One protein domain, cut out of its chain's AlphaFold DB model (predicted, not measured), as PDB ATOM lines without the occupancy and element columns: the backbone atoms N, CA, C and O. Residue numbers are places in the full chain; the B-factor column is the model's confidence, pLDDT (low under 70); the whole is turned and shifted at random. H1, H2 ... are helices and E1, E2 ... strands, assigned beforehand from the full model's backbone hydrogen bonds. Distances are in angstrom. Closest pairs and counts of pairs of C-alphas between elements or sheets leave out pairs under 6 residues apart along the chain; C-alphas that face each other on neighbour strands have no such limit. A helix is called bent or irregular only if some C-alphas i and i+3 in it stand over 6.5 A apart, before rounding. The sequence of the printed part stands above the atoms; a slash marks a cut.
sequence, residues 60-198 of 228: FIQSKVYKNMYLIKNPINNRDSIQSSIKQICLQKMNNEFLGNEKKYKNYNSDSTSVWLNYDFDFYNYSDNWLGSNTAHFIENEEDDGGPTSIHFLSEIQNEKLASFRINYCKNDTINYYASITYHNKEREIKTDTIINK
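Overview. This is residues 60 to 198 of the 228 residues of an uncharacterized protein of Chryseobacterium joostei (UniProt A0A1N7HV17). A strongly twisted sheet of six strands curls round one long helix, H1, which covers one face of it; the short helix H3 sits on the opposite face, over the sheet's E1 and E2 side. A small hairpin, E3 and E4, lies at one end of the model, far from its middle, and a long stretch without named elements, residues 140 to 160, reaches away from the sheet. The 139 printed residues hold three named helices and eight named strands, in the order E1 E2 H1 H2 E3 E4 E5 H3 E6 E7 E8, and the class is mixed, helices and strands. The large sheet is mixed and runs E1 E2 E5 E6 E7 E8; E3 and E4 make a second, antiparallel sheet. The whole is compact, with a radius of gyration of the C-alphas of 16.4 A and spans of 47 by 39 by 26 A.

Along the chain. Find C-alpha 60 at (8.417, -47.059, -34.754), where E1, residues 60 to 62, begins. E2 follows at residues 69 to 73, 13.1 A long. Look next for C-alpha 79 at (-2.294, -49.460, -45.343); from there H1 runs through residues 79 to 98, 27.1 A, to C-alpha 98 at (0.161, -31.736, -25.056). H1 is neither bent nor irregular, but only just: C-alphas 95 and 98 are 6.0 A apart. Then come H2, residues 102 to 105, E3, residues 106 to 108, and E4, residues 115 to 117. E4 runs on into E5, residues 120 to 125 and 17.3 A long, across a break of 2 residues at 36 degrees. H3 takes residues 135 to 139. After residues 140 to 160 you reach E6, residues 161 to 169, 23.9 A, then E7, residues 177 to 185, 26.5 A, and E8, residues 188 to 197, 24.1 A, which ends at C-alpha 197 at (-11.980, -31.034, -33.175).

Arrangement. Start at edge strand E1: it forms an antiparallel hairpin with E2, where N 61 and O 71 are 2.8 A apart. E2 is parallel to E5 at 27 degrees, with N 70 and O 122 at 2.8 A. E5 is antiparallel to E6 at 172 degrees, with N 121 and O 165 at 3.0 A. E6, E7 and E8 form a meander, each strand the antiparallel neighbour of the one before; look at N 164 and O 182, 2.8 A, and at N 181 and O 193, 2.8 A. H1 is on this sheet, and its closest C-alphas to E6 are those of Cys 90 and Phe 165, 7.1 A apart. H3 is on the opposite face, at a height over the sheet of 8.5 A, and only just over E2, with 3 of its C-alphas falling on that strand. In the hairpin of E3 and E4, N 107 and O 116 are 2.9 A apart. The closest C-alphas of E4 and E6 are those of Leu 117 and Asn 168, 6.1 A apart. H2 is not on the large sheet and is close to but not clearly touching H1, with the C-alphas of Phe 98 and Tyr 105 at 7.7 A. In H1 every O i to N i+4 pair is within hydrogen-bond range; H3 has 0 of 1 such pairs but 2 of 2 O i to N i+3 pairs, and H2 is too short for an O i to N i+4 pair.

Size, cuts and confidence. The two C-alphas farthest apart are those of Asn 77 and Asp 111, 47.5 A. Residues 76 to 81, of which 79 to 81 belong to H1, stand free. The printed part has no cut, and its one long link is H3 to E6, with 21 residues. The mean pLDDT of the printed part is 86.5; it is under 70 at residues 112 to 113, 130 to 132 and 145 to 151.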
ATOM      1  N   PHE A  60       8.329 -48.511 -34.677       93.31
ATOM      2  CA  PHE A  60       8.417 -47.059 -34.754       93.31
ATOM      3  C   PHE A  60       9.699 -46.614 -34.072       93.31
ATOM      4  O   PHE A  60       9.860 -46.781 -32.863       93.31
ATOM      5  N   ILE A  61      10.604 -46.040 -34.851       94.62
ATOM      6  CA  ILE A  61      11.903 -45.570 -34.392       94.62
ATOM      7  C   ILE A  61      11.844 -44.049 -34.368       94.62
ATOM      8  O   ILE A  61      11.703 -43.412 -35.407       94.62
ATOM      9  N   GLN A  62      11.917 -43.454 -33.180       95.62
ATOM     10  CA  GLN A  62      12.032 -42.004 -33.060       95.62
ATOM     11  C   GLN A  62      13.473 -41.583 -33.356       95.62
ATOM     12  O   GLN A  62      14.409 -42.202 -32.844       95.62
ATOM     13  N   SER A  63      13.652 -40.518 -34.135       95.00
ATOM     14  CA  SER A  63      14.973 -39.914 -34.301       95.00
ATOM     15  C   SER A  63      15.472 -39.326 -32.975       95.00
ATOM     16  O   SER A  63      14.720 -38.692 -32.228       95.00
ATOM     17  N   LYS A  64      16.759 -39.535 -32.673       94.75
ATOM     18  CA  LYS A  64      17.433 -38.926 -31.515       94.75
ATOM     19  C   LYS A  64      17.692 -37.436 -31.740       94.75
ATOM     20  O   LYS A  64      17.739 -36.676 -30.774       94.75
ATOM     21  N   VAL A  65      17.835 -37.049 -33.002       93.12
ATOM     22  CA  VAL A  65      18.152 -35.695 -33.455       93.12
ATOM     23  C   VAL A  65      16.871 -34.886 -33.650       93.12
ATOM     24  O   VAL A  65      16.648 -33.872 -32.987       93.12
ATOM     25  N   TYR A  66      15.958 -35.391 -34.477       92.44
ATOM     26  CA  TYR A  66      14.680 -34.759 -34.779       92.44
ATOM     27  C   TYR A  66      13.576 -35.368 -33.916       92.44
ATOM     28  O   TYR A  66      12.938 -36.357 -34.273       92.44
ATOM     29  N   LYS A  67      13.298 -34.758 -32.759       91.56
ATOM     30  CA  LYS A  67      12.283 -35.269 -31.815       91.56
ATOM     31  C   LYS A  67      10.878 -35.384 -32.418       91.56
ATOM     32  O   LYS A  67      10.069 -36.157 -31.896       91.56
ATOM     33  N   ASN A  68      10.584 -34.611 -33.464       92.31
ATOM     34  CA  ASN A  68       9.325 -34.654 -34.196       92.31
ATOM     35  C   ASN A  68       9.293 -35.703 -35.323       92.31
ATOM     36  O   ASN A  68       8.246 -35.885 -35.934       92.31
ATOM     37  N   MET A  69      10.380 -36.431 -35.573       94.94
ATOM     38  CA  MET A  69      10.489 -37.387 -36.671       94.94
ATOM     39  C   MET A  69      10.435 -38.837 -36.185       94.94
ATOM     40  O   MET A  69      11.144 -39.245 -35.260       94.94
ATOM     41  N   TYR A  70       9.613 -39.632 -36.863       96.12
ATOM     42  CA  TYR A  70       9.457 -41.065 -36.657       96.12
ATOM     43  C   TYR A  70       9.713 -41.825 -37.955       96.12
ATOM     44  O   TYR A  70       9.180 -41.477 -39.006       96.12
ATOM     45  N   LEU A  71      10.474 -42.909 -37.865       95.25
ATOM     46  CA  LEU A  71      10.686 -43.859 -38.947       95.25
ATOM     47  C   LEU A  71       9.899 -45.137 -38.675       95.25
ATOM     48  O   LEU A  71       9.940 -45.677 -37.570       95.25
ATOM     49  N   ILE A  72       9.194 -45.629 -39.687       94.31
ATOM     50  CA  ILE A  72       8.413 -46.861 -39.619       94.31
ATOM     51  C   ILE A  72       9.190 -47.965 -40.322       94.31
ATOM     52  O   ILE A  72       9.327 -47.963 -41.547       94.31
ATOM     53  N   LYS A  73       9.690 -48.923 -39.543       91.50
ATOM     54  CA  LYS A  73      10.405 -50.095 -40.045       91.50
ATOM     55  C   LYS A  73       9.455 -51.273 -40.186       91.50
ATOM     56  O   LYS A  73       8.602 -51.493 -39.330       91.50
ATOM     57  N   ASN A  74       9.620 -52.022 -41.275       86.88
ATOM     58  CA  ASN A  74       8.784 -53.168 -41.636       86.88
ATOM     59  C   ASN A  74       7.273 -52.852 -41.617       86.88
ATOM     60  O   ASN A  74       6.519 -53.472 -40.858       86.88
ATOM     61  N   PRO A  75       6.811 -51.869 -42.412       82.19
ATOM     62  CA  PRO A  75       5.393 -51.543 -42.469       82.19
ATOM     63  C   PRO A  75       4.573 -52.767 -42.900       82.19
ATOM     64  O   PRO A  75       4.914 -53.467 -43.852       82.19
ATOM     65  N   ILE A  76       3.464 -53.018 -42.204       79.75
ATOM     66  CA  ILE A  76       2.517 -54.074 -42.580       79.75
ATOM     67  C   ILE A  76       1.926 -53.706 -43.946       79.75
ATOM     68  O   ILE A  76       1.450 -52.589 -44.118       79.75
ATOM     69  N   ASN A  77       1.866 -54.647 -44.896       71.62
ATOM     70  CA  ASN A  77       1.350 -54.391 -46.254       71.62
ATOM     71  C   ASN A  77      -0.091 -53.831 -46.298       71.62
ATOM     72  O   ASN A  77      -0.533 -53.322 -47.328       71.62
ATOM     73  N   ASN A  78      -0.836 -53.906 -45.192       79.06
ATOM     74  CA  ASN A  78      -2.142 -53.282 -45.052       79.06
ATOM     75  C   ASN A  78      -2.013 -51.812 -44.619       79.06
ATOM     76  O   ASN A  78      -1.754 -51.497 -43.454       79.06
ATOM     77  N   ARG A  79      -2.305 -50.909 -45.558       79.38
ATOM     78  CA  ARG A  79      -2.294 -49.460 -45.343       79.38
ATOM     79  C   ARG A  79      -3.188 -49.007 -44.186       79.38
ATOM     80  O   ARG A  79      -2.760 -48.152 -43.415       79.38
ATOM     81  N   ASP A  80      -4.374 -49.584 -44.017       83.25
ATOM     82  CA  ASP A  80      -5.287 -49.199 -42.932       83.25
ATOM     83  C   ASP A  80      -4.691 -49.528 -41.556       83.25
ATOM     84  O   ASP A  80      -4.875 -48.785 -40.590       83.25
ATOM     85  N   SER A  81      -3.905 -50.607 -41.475       85.00
ATOM     86  CA  SER A  81      -3.207 -50.999 -40.244       85.00
ATOM     87  C   SER A  81      -2.089 -50.015 -39.887       85.00
ATOM     88  O   SER A  81      -1.954 -49.642 -38.717       85.00
ATOM     89  N   ILE A  82      -1.336 -49.532 -40.882       88.81
ATOM     90  CA  ILE A  82      -0.321 -48.482 -40.688       88.81
ATOM     91  C   ILE A  82      -0.995 -47.193 -40.207       88.81
ATOM     92  O   ILE A  82      -0.608 -46.641 -39.180       88.81
ATOM     93  N   GLN A  83      -2.037 -46.736 -40.909       92.50
ATOM     94  CA  GLN A  83      -2.746 -45.499 -40.566       92.50
ATOM     95  C   GLN A  83      -3.344 -45.549 -39.155       92.50
ATOM     96  O   GLN A  83      -3.210 -44.595 -38.390       92.50
ATOM     97  N   SER A  84      -3.948 -46.681 -38.780       91.44
ATOM     98  CA  SER A  84      -4.463 -46.907 -37.426       91.44
ATOM     99  C   SER A  84      -3.360 -46.806 -36.365       91.44
ATOM    100  O   SER A  84      -3.537 -46.136 -35.347       91.44
ATOM    101  N   SER A  85      -2.194 -47.397 -36.629       92.19
ATOM    102  CA  SER A  85      -1.062 -47.385 -35.693       92.19
ATOM    103  C   SER A  85      -0.447 -45.989 -35.544       92.19
ATOM    104  O   SER A  85      -0.216 -45.536 -34.424       92.19
ATOM    105  N   ILE A  86      -0.272 -45.256 -36.652       94.38
ATOM    106  CA  ILE A  86       0.159 -43.845 -36.626       94.38
ATOM    107  C   ILE A  86      -0.832 -43.018 -35.796       94.38
ATOM    108  O   ILE A  86      -0.431 -42.269 -34.906       94.38
ATOM    109  N   LYS A  87      -2.139 -43.190 -36.028       94.81
ATOM    110  CA  LYS A  87      -3.186 -42.497 -35.267       94.81
ATOM    111  C   LYS A  87      -3.093 -42.775 -33.764       94.81
ATOM    112  O   LYS A  87      -3.253 -41.841 -32.977       94.81
ATOM    113  N   GLN A  88      -2.836 -44.020 -33.360       93.69
ATOM    114  CA  GLN A  88      -2.664 -44.388 -31.951       93.69
ATOM    115  C   GLN A  88      -1.459 -43.687 -31.312       93.69
ATOM    116  O   GLN A  88      -1.603 -43.129 -30.225       93.69
ATOM    117  N   ILE A  89      -0.312 -43.636 -31.997       93.25
ATOM    118  CA  ILE A  89       0.883 -42.929 -31.507       93.25
ATOM    119  C   ILE A  89       0.606 -41.435 -31.348       93.25
ATOM    120  O   ILE A  89       0.901 -40.866 -30.297       93.25
ATOM    121  N   CYS A  90      -0.014 -40.801 -32.347       94.44
ATOM    122  CA  CYS A  90      -0.365 -39.383 -32.273       94.44
ATOM    123  C   CYS A  90      -1.285 -39.087 -31.080       94.44
ATOM    124  O   CYS A  90      -1.043 -38.135 -30.338       94.44
ATOM    125  N   LEU A  91      -2.310 -39.920 -30.862       93.88
ATOM    126  CA  LEU A  91      -3.216 -39.806 -29.715       93.88
ATOM    127  C   LEU A  91      -2.483 -39.969 -28.383       93.88
ATOM    128  O   LEU A  91      -2.678 -39.161 -27.478       93.88
ATOM    129  N   GLN A  92      -1.631 -40.988 -28.266       93.81
ATOM    130  CA  GLN A  92      -0.871 -41.255 -27.050       93.81
ATOM    131  C   GLN A  92       0.075 -40.097 -26.717       93.81
ATOM    132  O   GLN A  92       0.048 -39.594 -25.594       93.81
ATOM    133  N   LYS A  93       0.870 -39.626 -27.686       92.50
ATOM    134  CA  LYS A  93       1.792 -38.500 -27.469       92.50
ATOM    135  C   LYS A  93       1.044 -37.229 -27.111       92.50
ATOM    136  O   LYS A  93       1.389 -36.573 -26.141       92.50
ATOM    137  N   MET A  94      -0.011 -36.894 -27.849       91.31
ATOM    138  CA  MET A  94      -0.816 -35.711 -27.556       91.31
ATOM    139  C   MET A  94      -1.440 -35.776 -26.153       91.31
ATOM    140  O   MET A  94      -1.414 -34.776 -25.441       91.31
ATOM    141  N   ASN A  95      -1.955 -36.930 -25.725       91.69
ATOM    142  CA  ASN A  95      -2.504 -37.076 -24.377       91.69
ATOM    143  C   ASN A  95      -1.439 -36.919 -23.284       91.69
ATOM    144  O   ASN A  95      -1.734 -36.349 -22.240       91.69
ATOM    145  N   ASN A  96      -0.221 -37.407 -23.526       92.06
ATOM    146  CA  ASN A  96       0.853 -37.398 -22.534       92.06
ATOM    147  C   ASN A  96       1.618 -36.069 -22.479       92.06
ATOM    148  O   ASN A  96       2.050 -35.648 -21.409       92.06
ATOM    149  N   GLU A  97       1.833 -35.431 -23.628       91.75
ATOM    150  CA  GLU A  97       2.727 -34.278 -23.756       91.75
ATOM    151  C   GLU A  97       1.973 -32.960 -23.925       91.75
ATOM    152  O   GLU A  97       2.412 -31.942 -23.391       91.75
ATOM    153  N   PHE A  98       0.855 -32.961 -24.658       90.00
ATOM    154  CA  PHE A  98       0.161 -31.736 -25.056       90.00
ATOM    155  C   PHE A  98      -1.007 -31.376 -24.130       90.00
ATOM    156  O   PHE A  98      -1.099 -30.230 -23.687       90.00
ATOM    157  N   LEU A  99      -1.901 -32.327 -23.827       87.00
ATOM    158  CA  LEU A  99      -3.072 -32.062 -22.982       87.00
ATOM    159  C   LEU A  99      -2.646 -31.651 -21.564       87.00
ATOM    160  O   LEU A  99      -1.899 -32.364 -20.900       87.00
ATOM    161  N   GLY A 100      -3.126 -30.495 -21.099       85.25
ATOM    162  CA  GLY A 100      -2.753 -29.901 -19.809       85.25
ATOM    163  C   GLY A 100      -1.457 -29.080 -19.824       85.25
ATOM    164  O   GLY A 100      -1.188 -28.361 -18.862       85.25
ATOM    165  N   ASN A 101      -0.681 -29.134 -20.911       88.62
ATOM    166  CA  ASN A 101       0.568 -28.392 -21.104       88.62
ATOM    167  C   ASN A 101       0.525 -27.505 -22.361       88.62
ATOM    168  O   ASN A 101       1.566 -27.138 -22.909       88.62
ATOM    169  N   GLU A 102      -0.665 -27.110 -22.818       86.31
ATOM    170  CA  GLU A 102      -0.868 -26.444 -24.111       86.31
ATOM    171  C   GLU A 102      -0.068 -25.139 -24.224       86.31
ATOM    172  O   GLU A 102       0.404 -24.780 -25.302       86.31
ATOM    173  N   LYS A 103       0.132 -24.439 -23.099       84.38
ATOM    174  CA  LYS A 103       0.913 -23.193 -23.024       84.38
ATOM    175  C   LYS A 103       2.358 -23.361 -23.500       84.38
ATOM    176  O   LYS A 103       2.879 -22.439 -24.115       84.38
ATOM    177  N   LYS A 104       2.982 -24.520 -23.253       87.44
ATOM    178  CA  LYS A 104       4.378 -24.809 -23.634       87.44
ATOM    179  C   LYS A 104       4.590 -24.757 -25.146       87.44
ATOM    180  O   LYS A 104       5.677 -24.433 -25.605       87.44
ATOM    181  N   TYR A 105       3.551 -25.089 -25.902       85.44
ATOM    182  CA  TYR A 105       3.605 -25.208 -27.354       85.44
ATOM    183  C   TYR A 105       3.054 -23.971 -28.063       85.44
ATOM    184  O   TYR A 105       3.021 -23.940 -29.291       85.44
ATOM    185  N   LYS A 106       2.631 -22.944 -27.312       86.06
ATOM    186  CA  LYS A 106       2.254 -21.655 -27.891       86.06
ATOM    187  C   LYS A 106       3.514 -20.915 -28.291       86.06
ATOM    188  O   LYS A 106       4.347 -20.607 -27.444       86.06
ATOM    189  N   ASN A 107       3.618 -20.610 -29.572       81.50
ATOM    190  CA  ASN A 107       4.646 -19.732 -30.082       81.50
ATOM    191  C   ASN A 107       3.991 -18.451 -30.603       81.50
ATOM    192  O   ASN A 107       2.901 -18.486 -31.185       81.50
ATOM    193  N   TYR A 108       4.638 -17.329 -30.323       78.88
ATOM    194  CA  TYR A 108       4.181 -16.001 -30.694       78.88
ATOM    195  C   TYR A 108       5.060 -15.508 -31.828       78.88
ATOM    196  O   TYR A 108       6.279 -15.680 -31.796       78.88
ATOM    197  N   ASN A 109       4.446 -14.865 -32.814       75.12
ATOM    198  CA  ASN A 109       5.227 -14.140 -33.799       75.12
ATOM    199  C   ASN A 109       6.040 -13.016 -33.136       75.12
ATOM    200  O   ASN A 109       5.709 -12.562 -32.039       75.12
ATOM    201  N   SER A 110       7.074 -12.529 -33.818       70.69
ATOM    202  CA  SER A 110       7.934 -11.439 -33.337       70.69
ATOM    203  C   SER A 110       7.163 -10.158 -32.991       70.69
ATOM    204  O   SER A 110       7.551  -9.431 -32.082       70.69
ATOM    205  N   ASP A 111       6.038  -9.910 -33.661       73.88
ATOM    206  CA  ASP A 111       5.114  -8.801 -33.406       73.88
ATOM    207  C   ASP A 111       3.961  -9.158 -32.441       73.88
ATOM    208  O   ASP A 111       3.109  -8.322 -32.152       73.88
ATOM    209  N   SER A 112       3.923 -10.397 -31.932       66.31
ATOM    210  CA  SER A 112       2.889 -10.956 -31.043       66.31
ATOM    211  C   SER A 112       1.449 -10.882 -31.575       66.31
ATOM    212  O   SER A 112       0.502 -11.116 -30.822       66.31
ATOM    213  N   THR A 113       1.255 -10.594 -32.866       67.62
ATOM    214  CA  THR A 113      -0.082 -10.431 -33.466       67.62
ATOM    215  C   THR A 113      -0.744 -11.764 -33.806       67.62
ATOM    216  O   THR A 113      -1.970 -11.852 -33.889       67.62
ATOM    217  N   SER A 114       0.057 -12.819 -33.969       71.19
ATOM    218  CA  SER A 114      -0.410 -14.172 -34.257       71.19
ATOM    219  C   SER A 114       0.224 -15.189 -33.311       71.19
ATOM    220  O   SER A 114       1.393 -15.089 -32.934       71.19
ATOM    221  N   VAL A 115      -0.593 -16.164 -32.905       78.81
ATOM    222  CA  VAL A 115      -0.189 -17.287 -32.056       78.81
ATOM    223  C   VAL A 115      -0.384 -18.562 -32.859       78.81
ATOM    224  O   VAL A 115      -1.473 -18.797 -33.384       78.81
ATOM    225  N   TRP A 116       0.640 -19.406 -32.919       81.00
ATOM    226  CA  TRP A 116       0.546 -20.748 -33.491       81.00
ATOM    227  C   TRP A 116       0.962 -21.807 -32.473       81.00
ATOM    228  O   TRP A 116       1.566 -21.510 -31.439       81.00
ATOM    229  N   LEU A 117       0.578 -23.052 -32.744       84.50
ATOM    230  CA  LEU A 117       0.993 -24.204 -31.956       84.50
ATOM    231  C   LEU A 117       2.175 -24.868 -32.654       84.50
ATOM    232  O   LEU A 117       2.057 -25.301 -33.795       84.50
ATOM    233  N   ASN A 118       3.309 -24.938 -31.964       84.75
ATOM    234  CA  ASN A 118       4.487 -25.661 -32.431       84.75
ATOM    235  C   ASN A 118       4.437 -27.103 -31.909       84.75
ATOM    236  O   ASN A 118       5.121 -27.451 -30.946       84.75
ATOM    237  N   TYR A 119       3.517 -27.896 -32.462       88.56
ATOM    238  CA  TYR A 119       3.343 -29.300 -32.101       88.56
ATOM    239  C   TYR A 119       2.960 -30.122 -33.334       88.56
ATOM    240  O   TYR A 119       1.782 -30.276 -33.683       88.56
ATOM    241  N   ASP A 120       3.989 -30.629 -33.996       92.06
ATOM    242  CA  ASP A 120       3.922 -31.434 -35.205       92.06
ATOM    243  C   ASP A 120       4.779 -32.698 -35.074       92.06
ATOM    244  O   ASP A 120       5.750 -32.734 -34.318       92.06
ATOM    245  N   PHE A 121       4.386 -33.745 -35.801       93.25
ATOM    246  CA  PHE A 121       5.174 -34.964 -35.958       93.25
ATOM    247  C   PHE A 121       5.113 -35.443 -37.397       93.25
ATOM    248  O   PHE A 121       4.030 -35.491 -37.979       93.25
ATOM    249  N   ASP A 122       6.238 -35.897 -37.923       95.81
ATOM    250  CA  ASP A 122       6.323 -36.475 -39.251       95.81
ATOM    251  C   ASP A 122       6.736 -37.946 -39.178       95.81
ATOM    252  O   ASP A 122       7.583 -38.350 -38.380       95.81
ATOM    253  N   PHE A 123       6.103 -38.757 -40.023       96.25
ATOM    254  CA  PHE A 123       6.328 -40.192 -40.125       96.25
ATOM    255  C   PHE A 123       6.851 -40.518 -41.517       96.25
ATOM    256  O   PHE A 123       6.209 -40.166 -42.509       96.25
ATOM    257  N   TYR A 124       7.965 -41.237 -41.585       94.94
ATOM    258  CA  TYR A 124       8.607 -41.667 -42.824       94.94
ATOM    259  C   TYR A 124       8.772 -43.187 -42.842       94.94
ATOM    260  O   TYR A 124       8.817 -43.828 -41.791       94.94
ATOM    261  N   ASN A 125       8.876 -43.779 -44.029       93.94
ATOM    262  CA  ASN A 125       9.366 -45.151 -44.146       93.94
ATOM    263  C   ASN A 125      10.820 -45.219 -43.685       93.94
ATOM    264  O   ASN A 125      11.609 -44.343 -44.017       93.94
ATOM    265  N   TYR A 126      11.175 -46.287 -42.972       92.88
ATOM    266  CA  TYR A 126      12.570 -46.628 -42.723       92.88
ATOM    267  C   TYR A 126      13.202 -47.199 -43.994       92.88
ATOM    268  O   TYR A 126      12.693 -48.154 -44.586       92.88
ATOM    269  N   SER A 127      14.361 -46.668 -44.346       90.31
ATOM    270  CA  SER A 127      15.207 -47.116 -45.439       90.31
ATOM    271  C   SER A 127      16.670 -46.919 -45.058       90.31
ATOM    272  O   SER A 127      17.059 -45.872 -44.546       90.31
ATOM    273  N   ASP A 128      17.463 -47.960 -45.291       86.31
ATOM    274  CA  ASP A 128      18.895 -48.023 -44.990       86.31
ATOM    275  C   ASP A 128      19.615 -48.529 -46.243       86.31
ATOM    276  O   ASP A 128      20.157 -49.633 -46.304       86.31
ATOM    277  N   ASN A 129      19.452 -47.762 -47.322       77.81
ATOM    278  CA  ASN A 129      19.961 -48.097 -48.640       77.81
ATOM    279  C   ASN A 129      20.948 -47.022 -49.085       77.81
ATOM    280  O   ASN A 129      20.551 -45.902 -49.391       77.81
ATOM    281  N   TRP A 130      22.215 -47.405 -49.233       64.56
ATOM    282  CA  TRP A 130      23.277 -46.538 -49.762       64.56
ATOM    283  C   TRP A 130      22.965 -45.945 -51.155       64.56
ATOM    284  O   TRP A 130      23.411 -44.851 -51.471       64.56
ATOM    285  N   LEU A 131      22.199 -46.656 -51.996       61.72
ATOM    286  CA  LEU A 131      21.865 -46.239 -53.372       61.72
ATOM    287  C   LEU A 131      20.481 -45.572 -53.516       61.72
ATOM    288  O   LEU A 131      20.022 -45.376 -54.640       61.72
ATOM    289  N   GLY A 132      19.776 -45.293 -52.418       68.38
ATOM    290  CA  GLY A 132      18.404 -44.779 -52.452       68.38
ATOM    291  C   GLY A 132      18.122 -43.799 -51.320       68.38
ATOM    292  O   GLY A 132      19.027 -43.131 -50.833       68.38
ATOM    293  N   SER A 133      16.861 -43.716 -50.889       72.75
ATOM    294  CA  SER A 133      16.535 -42.972 -49.674       72.75
ATOM    295  C   SER A 133      17.264 -43.609 -48.486       72.75
ATOM    296  O   SER A 133      17.177 -44.821 -48.269       72.75
ATOM    297  N   ASN A 134      17.998 -42.795 -47.731       85.44
ATOM    298  CA  ASN A 134      18.673 -43.216 -46.508       85.44
ATOM    299  C   ASN A 134      18.045 -42.505 -45.308       85.44
ATOM    300  O   ASN A 134      18.655 -41.655 -44.666       85.44
ATOM    301  N   THR A 135      16.778 -42.814 -45.034       90.25
ATOM    302  CA  THR A 135      16.064 -42.197 -43.905       90.25
ATOM    303  C   THR A 135      16.654 -42.612 -42.557       90.25
ATOM    304  O   THR A 135      16.555 -41.850 -41.597       90.25
ATOM    305  N   ALA A 136      17.309 -43.778 -42.488       92.06
ATOM    306  CA  ALA A 136      18.004 -44.267 -41.302       92.06
ATOM    307  C   ALA A 136      19.131 -43.328 -40.837       92.06
ATOM    308  O   ALA A 136      19.368 -43.237 -39.632       92.06
ATOM    309  N   HIS A 137      19.759 -42.576 -41.752       90.06
ATOM    310  CA  HIS A 137      20.756 -41.544 -41.423       90.06
ATOM    311  C   HIS A 137      20.248 -40.579 -40.346       90.06
ATOM    312  O   HIS A 137      20.931 -40.320 -39.355       90.06
ATOM    313  N   PHE A 138      19.000 -40.133 -40.489       91.56
ATOM    314  CA  PHE A 138      18.387 -39.144 -39.607       91.56
ATOM    315  C   PHE A 138      17.998 -39.696 -38.233       91.56
ATOM    316  O   PHE A 138      17.454 -38.955 -37.418       91.56
ATOM    317  N   ILE A 139      18.243 -40.976 -37.929       93.12
ATOM    318  CA  ILE A 139      18.053 -41.505 -36.568       93.12
ATOM    319  C   ILE A 139      19.073 -40.881 -35.618       93.12
ATOM    320  O   ILE A 139      18.720 -40.530 -34.491       93.12
ATOM    321  N   GLU A 140      20.325 -40.762 -36.061       93.12
ATOM    322  CA  GLU A 140      21.454 -40.357 -35.217       93.12
ATOM    323  C   GLU A 140      22.163 -39.096 -35.710       93.12
ATOM    324  O   GLU A 140      22.897 -38.495 -34.929       93.12
ATOM    325  N   ASN A 141      21.909 -38.669 -36.949       90.31
ATOM    326  CA  ASN A 141      22.605 -37.549 -37.573       90.31
ATOM    327  C   ASN A 141      21.641 -36.431 -37.995       90.31
ATOM    328  O   ASN A 141      20.488 -36.680 -38.361       90.31
ATOM    329  N   GLU A 142      22.132 -35.195 -37.936       88.88
ATOM    330  CA  GLU A 142      21.497 -34.037 -38.571       88.88
ATOM    331  C   GLU A 142      21.685 -34.092 -40.096       88.88
ATOM    332  O   GLU A 142      22.435 -34.922 -40.627       88.88
ATOM    333  N   GLU A 143      20.965 -33.220 -40.803       86.19
ATOM    334  CA  GLU A 143      21.277 -32.903 -42.196       86.19
ATOM    335  C   GLU A 143      22.745 -32.490 -42.320       86.19
ATOM    336  O   GLU A 143      23.248 -31.697 -41.525       86.19
ATOM    337  N   ASP A 144      23.422 -33.034 -43.325       76.25
ATOM    338  CA  ASP A 144      24.807 -32.688 -43.622       76.25
ATOM    339  C   ASP A 144      24.832 -31.829 -44.888       76.25
ATOM    340  O   ASP A 144      24.528 -32.297 -45.989       76.25
ATOM    341  N   ASP A 145      25.180 -30.553 -44.726       65.75
ATOM    342  CA  ASP A 145      25.317 -29.593 -45.819       65.75
ATOM    343  C   ASP A 145      26.695 -29.641 -46.494       65.75
ATOM    344  O   ASP A 145      26.990 -28.733 -47.271       65.75
ATOM    345  N   GLY A 146      27.491 -30.691 -46.207       56.56
ATOM    346  CA  GLY A 146      28.921 -30.928 -46.469       56.56
ATOM    347  C   GLY A 146      29.463 -30.768 -47.896       56.56
ATOM    348  O   GLY A 146      30.468 -31.378 -48.265       56.56
ATOM    349  N   GLY A 147      28.840 -29.928 -48.710       56.59
ATOM    350  CA  GLY A 147      29.297 -29.441 -49.991       56.59
ATOM    351  C   GLY A 147      28.340 -29.813 -51.123       56.59
ATOM    352  O   GLY A 147      27.312 -30.446 -50.914       56.59
ATOM    353  N   PRO A 148      28.697 -29.482 -52.372       56.19
ATOM    354  CA  PRO A 148      27.889 -29.785 -53.558       56.19
ATOM    355  C   PRO A 148      27.674 -31.288 -53.837       56.19
ATOM    356  O   PRO A 148      27.064 -31.632 -54.847       56.19
ATOM    357  N   THR A 149      28.183 -32.183 -52.985       54.28
ATOM    358  CA  THR A 149      28.033 -33.640 -53.082       54.28
ATOM    359  C   THR A 149      27.408 -34.269 -51.834       54.28
ATOM    360  O   THR A 149      27.453 -35.494 -51.720       54.28
ATOM    361  N   SER A 150      26.883 -33.494 -50.878       58.09
ATOM    362  CA  SER A 150      26.152 -34.085 -49.754       58.09
ATOM    363  C   SER A 150      24.788 -34.624 -50.219       58.09
ATOM    364  O   SER A 150      24.129 -34.032 -51.069       58.09
ATOM    365  N   ILE A 151      24.418 -35.809 -49.720       64.50
ATOM    366  CA  ILE A 151      23.292 -36.650 -50.201       64.50
ATOM    367  C   ILE A 151      22.313 -36.944 -49.041       64.50
ATOM    368  O   ILE A 151      21.662 -37.991 -48.979       64.50
ATOM    369  N   HIS A 152      22.311 -36.088 -48.014       75.62
ATOM    370  CA  HIS A 152      21.608 -36.325 -46.751       75.62
ATOM    371  C   HIS A 152      20.795 -35.097 -46.323       75.62
ATOM    372  O   HIS A 152      20.973 -34.571 -45.224       75.62
ATOM    373  N   PHE A 153      19.866 -34.671 -47.186       82.94
ATOM    374  CA  PHE A 153      18.900 -33.606 -46.887       82.94
ATOM    375  C   PHE A 153      17.490 -34.158 -46.624       82.94
ATOM    376  O   PHE A 153      17.043 -35.102 -47.280       82.94
ATOM    377  N   LEU A 154      16.720 -33.542 -45.716       84.81
ATOM    378  CA  LEU A 154      15.322 -33.924 -45.464       84.81
ATOM    379  C   LEU A 154      14.437 -33.685 -46.692       84.81
ATOM    380  O   LEU A 154      13.394 -34.328 -46.847       84.81
ATOM    381  N   SER A 155      14.825 -32.759 -47.572       84.06
ATOM    382  CA  SER A 155      14.155 -32.521 -48.853       84.06
ATOM    383  C   SER A 155      14.224 -33.740 -49.781       84.06
ATOM    384  O   SER A 155      13.271 -33.998 -50.512       84.06
ATOM    385  N   GLU A 156      15.290 -34.538 -49.709       83.31
ATOM    386  CA  GLU A 156      15.499 -35.703 -50.578       83.31
ATOM    387  C   GLU A 156      14.662 -36.915 -50.154       83.31
ATOM    388  O   GLU A 156      14.328 -37.770 -50.975       83.31
ATOM    389  N   ILE A 157      14.249 -36.973 -48.884       87.38
ATOM    390  CA  ILE A 157      13.437 -38.073 -48.343       87.38
ATOM    391  C   ILE A 157      11.935 -37.764 -48.286       87.38
ATOM    392  O   ILE A 157      11.168 -38.545 -47.723       87.38
ATOM    393  N   GLN A 158      11.467 -36.659 -48.876       89.00
ATOM    394  CA  GLN A 158      10.035 -36.309 -48.861       89.00
ATOM    395  C   GLN A 158       9.158 -37.376 -49.527       89.00
ATOM    396  O   GLN A 158       8.018 -37.603 -49.114       89.00
ATOM    397  N   ASN A 159       9.709 -38.108 -50.495       90.00
ATOM    398  CA  ASN A 159       9.042 -39.250 -51.116       90.00
ATOM    399  C   ASN A 159       8.780 -40.420 -50.159       90.00
ATOM    400  O   ASN A 159       7.852 -41.194 -50.404       90.00
ATOM    401  N   GLU A 160       9.535 -40.517 -49.063       92.12
ATOM    402  CA  GLU A 160       9.343 -41.520 -48.013       92.12
ATOM    403  C   GLU A 160       8.341 -41.088 -46.945       92.12
ATOM    404  O   GLU A 160       8.033 -41.864 -46.039       92.12
ATOM    405  N   LYS A 161       7.817 -39.859 -47.023       93.94
ATOM    406  CA  LYS A 161       6.857 -39.352 -46.048       93.94
ATOM    407  C   LYS A 161       5.542 -40.122 -46.140       93.94
ATOM    408  O   LYS A 161       4.921 -40.212 -47.197       93.94
ATOM    409  N   LEU A 162       5.097 -40.637 -44.998       94.56
ATOM    410  CA  LEU A 162       3.870 -41.418 -44.845       94.56
ATOM    411  C   LEU A 162       2.747 -40.592 -44.233       94.56
ATOM    412  O   LEU A 162       1.589 -40.716 -44.639       94.56
ATOM    413  N   ALA A 163       3.072 -39.770 -43.237       96.56
ATOM    414  CA  ALA A 163       2.090 -38.951 -42.550       96.56
ATOM    415  C   ALA A 163       2.713 -37.713 -41.899       96.56
ATOM    416  O   ALA A 163       3.867 -37.739 -41.483       96.56
ATOM    417  N   SER A 164       1.903 -36.668 -41.765       96.56
ATOM    418  CA  SER A 164       2.191 -35.473 -40.975       96.56
ATOM    419  C   SER A 164       1.065 -35.285 -39.965       96.56
ATOM    420  O   SER A 164      -0.100 -35.187 -40.349       96.56
ATOM    421  N   PHE A 165       1.381 -35.217 -38.681       96.62
ATOM    422  CA  PHE A 165       0.451 -34.829 -37.629       96.62
ATOM    423  C   PHE A 165       0.685 -33.373 -37.254       96.62
ATOM    424  O   PHE A 165       1.828 -32.961 -37.075       96.62
ATOM    425  N   ARG A 166      -0.392 -32.598 -37.100       94.88
ATOM    426  CA  ARG A 166      -0.326 -31.206 -36.638       94.88
ATOM    427  C   ARG A 166      -1.504 -30.869 -35.742       94.88
ATOM    428  O   ARG A 166      -2.619 -31.354 -35.959       94.88
ATOM    429  N   ILE A 167      -1.264 -29.984 -34.781       92.50
ATOM    430  CA  ILE A 167      -2.317 -29.316 -34.015       92.50
ATOM    431  C   ILE A 167      -2.357 -27.855 -34.432       92.50
ATOM    432  O   ILE A 167      -1.358 -27.152 -34.353       92.50
ATOM    433  N   ASN A 168      -3.532 -27.394 -34.842       90.00
ATOM    434  CA  ASN A 168      -3.747 -26.021 -35.268       90.00
ATOM    435  C   ASN A 168      -4.849 -25.388 -34.430       90.00
ATOM    436  O   ASN A 168      -5.822 -26.046 -34.054       90.00
ATOM    437  N   TYR A 169      -4.736 -24.086 -34.188       89.56
ATOM    438  CA  TYR A 169      -5.859 -23.335 -33.654       89.56
ATOM    439  C   TYR A 169      -7.023 -23.297 -34.643       89.56
ATOM    440  O   TYR A 169      -6.852 -23.319 -35.864       89.56
ATOM    441  N   CYS A 170      -8.227 -23.221 -34.093       88.00
ATOM    442  CA  CYS A 170      -9.423 -22.979 -34.875       88.00
ATOM    443  C   CYS A 170      -9.373 -21.578 -35.492       88.00
ATOM    444  O   CYS A 170      -8.771 -20.652 -34.952       88.00
ATOM    445  N   LYS A 171     -10.005 -21.410 -36.655       84.25
ATOM    446  CA  LYS A 171     -10.010 -20.124 -37.356       84.25
ATOM    447  C   LYS A 171     -10.593 -19.030 -36.451       84.25
ATOM    448  O   LYS A 171     -11.717 -19.177 -35.978       84.25
ATOM    449  N   ASN A 172      -9.854 -17.933 -36.281       80.75
ATOM    450  CA  ASN A 172     -10.199 -16.794 -35.419       80.75
ATOM    451  C   ASN A 172     -10.312 -17.132 -33.917       80.75
ATOM    452  O   ASN A 172     -11.013 -16.436 -33.188       80.75
ATOM    453  N   ASP A 173      -9.638 -18.183 -33.453       80.44
ATOM    454  CA  ASP A 173      -9.624 -18.614 -32.055       80.44
ATOM    455  C   ASP A 173      -8.175 -18.891 -31.615       80.44
ATOM    456  O   ASP A 173      -7.365 -19.345 -32.414       80.44
ATOM    457  N   THR A 174      -7.826 -18.610 -30.361       80.88
ATOM    458  CA  THR A 174      -6.488 -18.869 -29.774       80.88
ATOM    459  C   THR A 174      -6.546 -19.795 -28.551       80.88
ATOM    460  O   THR A 174      -5.539 -20.034 -27.867       80.88
ATOM    461  N   ILE A 175      -7.741 -20.310 -28.260       83.00
ATOM    462  CA  ILE A 175      -8.062 -21.207 -27.152       83.00
ATOM    463  C   ILE A 175      -8.421 -22.582 -27.712       83.00
ATOM    464  O   ILE A 175      -7.851 -23.586 -27.284       83.00
ATOM    465  N   ASN A 176      -9.329 -22.636 -28.687       88.31
ATOM    466  CA  ASN A 176      -9.768 -23.895 -29.277       88.31
ATOM    467  C   ASN A 176      -8.861 -24.339 -30.425       88.31
ATOM    468  O   ASN A 176      -8.384 -23.530 -31.220       88.31
ATOM    469  N   TYR A 177      -8.661 -25.650 -30.537       90.69
ATOM    470  CA  TYR A 177      -7.780 -26.258 -31.527       90.69
ATOM    471  C   TYR A 177      -8.393 -27.518 -32.143       90.69
ATOM    472  O   TYR A 177      -9.331 -28.124 -31.613       90.69
ATOM    473  N   TYR A 178      -7.826 -27.939 -33.263       92.44
ATOM    474  CA  TYR A 178      -8.085 -29.232 -33.875       92.44
ATOM    475  C   TYR A 178      -6.759 -29.918 -34.196       92.44
ATOM    476  O   TYR A 178      -5.741 -29.266 -34.431       92.44
ATOM    477  N   ALA A 179      -6.772 -31.245 -34.162       93.69
ATOM    478  CA  ALA A 179      -5.618 -32.080 -34.453       93.69
ATOM    479  C   ALA A 179      -5.920 -32.934 -35.681       93.69
ATOM    480  O   ALA A 179      -6.961 -33.602 -35.732       93.69
ATOM    481  N   SER A 180      -5.014 -32.925 -36.650       95.88
ATOM    482  CA  SER A 180      -5.178 -33.629 -37.920       95.88
ATOM    483  C   SER A 180      -3.950 -34.453 -38.278       95.88
ATOM    484  O   SER A 180      -2.825 -34.040 -38.001       95.88
ATOM    485  N   ILE A 181      -4.178 -35.593 -38.930       97.00
ATOM    486  CA  ILE A 181      -3.148 -36.362 -39.632       97.00
ATOM    487  C   ILE A 181      -3.401 -36.259 -41.125       97.00
ATOM    488  O   ILE A 181      -4.463 -36.657 -41.598       97.00
ATOM    489  N   THR A 182      -2.398 -35.802 -41.854       96.56
ATOM    490  CA  THR A 182      -2.350 -35.820 -43.310       96.56
ATOM    491  C   THR A 182      -1.503 -37.001 -43.758       96.56
ATOM    492  O   THR A 182      -0.351 -37.112 -43.355       96.56
ATOM    493  N   TYR A 183      -2.056 -37.901 -44.567       95.12
ATOM    494  CA  TYR A 183      -1.358 -39.071 -45.101       95.12
ATOM    495  C   TYR A 183      -0.841 -38.805 -46.512       95.12
ATOM    496  O   TYR A 183      -1.579 -38.297 -47.362       95.12
ATOM    497  N   HIS A 184       0.388 -39.239 -46.771       93.44
ATOM    498  CA  HIS A 184       1.115 -39.000 -48.012       93.44
ATOM    499  C   HIS A 184       1.482 -40.314 -48.724       93.44
ATOM    500  O   HIS A 184       1.556 -41.379 -48.110       93.44
ATOM    501  N   ASN A 185       1.659 -40.250 -50.046       90.62
ATOM    502  CA  ASN A 185       2.241 -41.314 -50.874       90.62
ATOM    503  C   ASN A 185       3.014 -40.653 -52.005       90.62
ATOM    504  O   ASN A 185       2.396 -40.054 -52.892       90.62
ATOM    505  N   LYS A 186       4.344 -40.796 -51.965       85.06
ATOM    506  CA  LYS A 186       5.274 -40.178 -52.919       85.06
ATOM    507  C   LYS A 186       4.970 -38.686 -53.065       85.06
ATOM    508  O   LYS A 186       4.450 -38.254 -54.094       85.06
ATOM    509  N   GLU A 187       5.139 -37.964 -51.954       84.50
ATOM    510  CA  GLU A 187       4.879 -36.522 -51.756       84.50
ATOM    511  C   GLU A 187       3.412 -36.068 -51.838       84.50
ATOM    512  O   GLU A 187       3.034 -35.063 -51.234       84.50
ATOM    513  N   ARG A 188       2.537 -36.818 -52.512       89.06
ATOM    514  CA  ARG A 188       1.131 -36.431 -52.673       89.06
ATOM    515  C   ARG A 188       0.322 -36.713 -51.419       89.06
ATOM    516  O   ARG A 188       0.320 -37.836 -50.920       89.06
ATOM    517  N   GLU A 189      -0.427 -35.712 -50.966       92.88
ATOM    518  CA  GLU A 189      -1.480 -35.897 -49.972       92.88
ATOM    519  C   GLU A 189      -2.604 -36.761 -50.555       92.88
ATOM    520  O   GLU A 189      -3.077 -36.544 -51.670       92.88
ATOM    521  N   ILE A 190      -3.033 -37.755 -49.783       93.62
ATOM    522  CA  ILE A 190      -4.074 -38.702 -50.200       93.62
ATOM    523  C   ILE A 190      -5.331 -38.530 -49.355       93.62
ATOM    524  O   ILE A 190      -6.437 -38.781 -49.826       93.62
ATOM    525  N   LYS A 191      -5.156 -38.202 -48.073       93.69
ATOM    526  CA  LYS A 191      -6.234 -38.143 -47.090       93.69
ATOM    527  C   LYS A 191      -5.788 -37.312 -45.899       93.69
ATOM    528  O   LYS A 191      -4.680 -37.518 -45.413       93.69
ATOM    529  N   THR A 192      -6.687 -36.494 -45.368       95.06
ATOM    530  CA  THR A 192      -6.515 -35.855 -44.065       95.06
ATOM    531  C   THR A 192      -7.634 -36.283 -43.123       95.06
ATOM    532  O   THR A 192      -8.814 -36.121 -43.427       95.06
ATOM    533  N   ASP A 193      -7.251 -36.822 -41.968       93.69
ATOM    534  CA  ASP A 193      -8.155 -37.212 -40.893       93.69
ATOM    535  C   ASP A 193      -8.057 -36.216 -39.743       93.69
ATOM    536  O   ASP A 193      -6.979 -35.964 -39.209       93.69
ATOM    537  N   THR A 194      -9.196 -35.685 -39.305       93.38
ATOM    538  CA  THR A 194      -9.272 -34.915 -38.056       93.38
ATOM    539  C   THR A 194      -9.521 -35.875 -36.900       93.38
ATOM    540  O   THR A 194     -10.515 -36.599 -36.897       93.38
ATOM    541  N   ILE A 195      -8.623 -35.898 -35.917       91.00
ATOM    542  CA  ILE A 195      -8.713 -36.816 -34.771       91.00
ATOM    543  C   ILE A 195      -9.399 -36.147 -33.587       91.00
ATOM    544  O   ILE A 195     -10.165 -36.785 -32.870       91.00
ATOM    545  N   ILE A 196      -9.142 -34.855 -33.400       89.31
ATOM    546  CA  ILE A 196      -9.803 -34.027 -32.398       89.31
ATOM    547  C   ILE A 196     -10.242 -32.742 -33.065       89.31
ATOM    548  O   ILE A 196      -9.473 -32.115 -33.786       89.31
ATOM    549  N   ASN A 197     -11.467 -32.327 -32.773       89.19
ATOM    550  CA  ASN A 197     -11.980 -31.034 -33.175       89.19
ATOM    551  C   ASN A 197     -12.648 -30.372 -31.969       89.19
ATOM    552  O   ASN A 197     -13.756 -30.752 -31.595       89.19
ATOM    553  N   LYS A 198     -11.965 -29.402 -31.355       87.75
ATOM    554  CA  LYS A 198     -12.532 -28.564 -30.290       87.75
ATOM    555  C   LYS A 198     -13.025 -27.217 -30.817       87.75
ATOM    556  O   LYS A 198     -13.351 -26.342 -30.025       87.75
TER     557      LYS A 198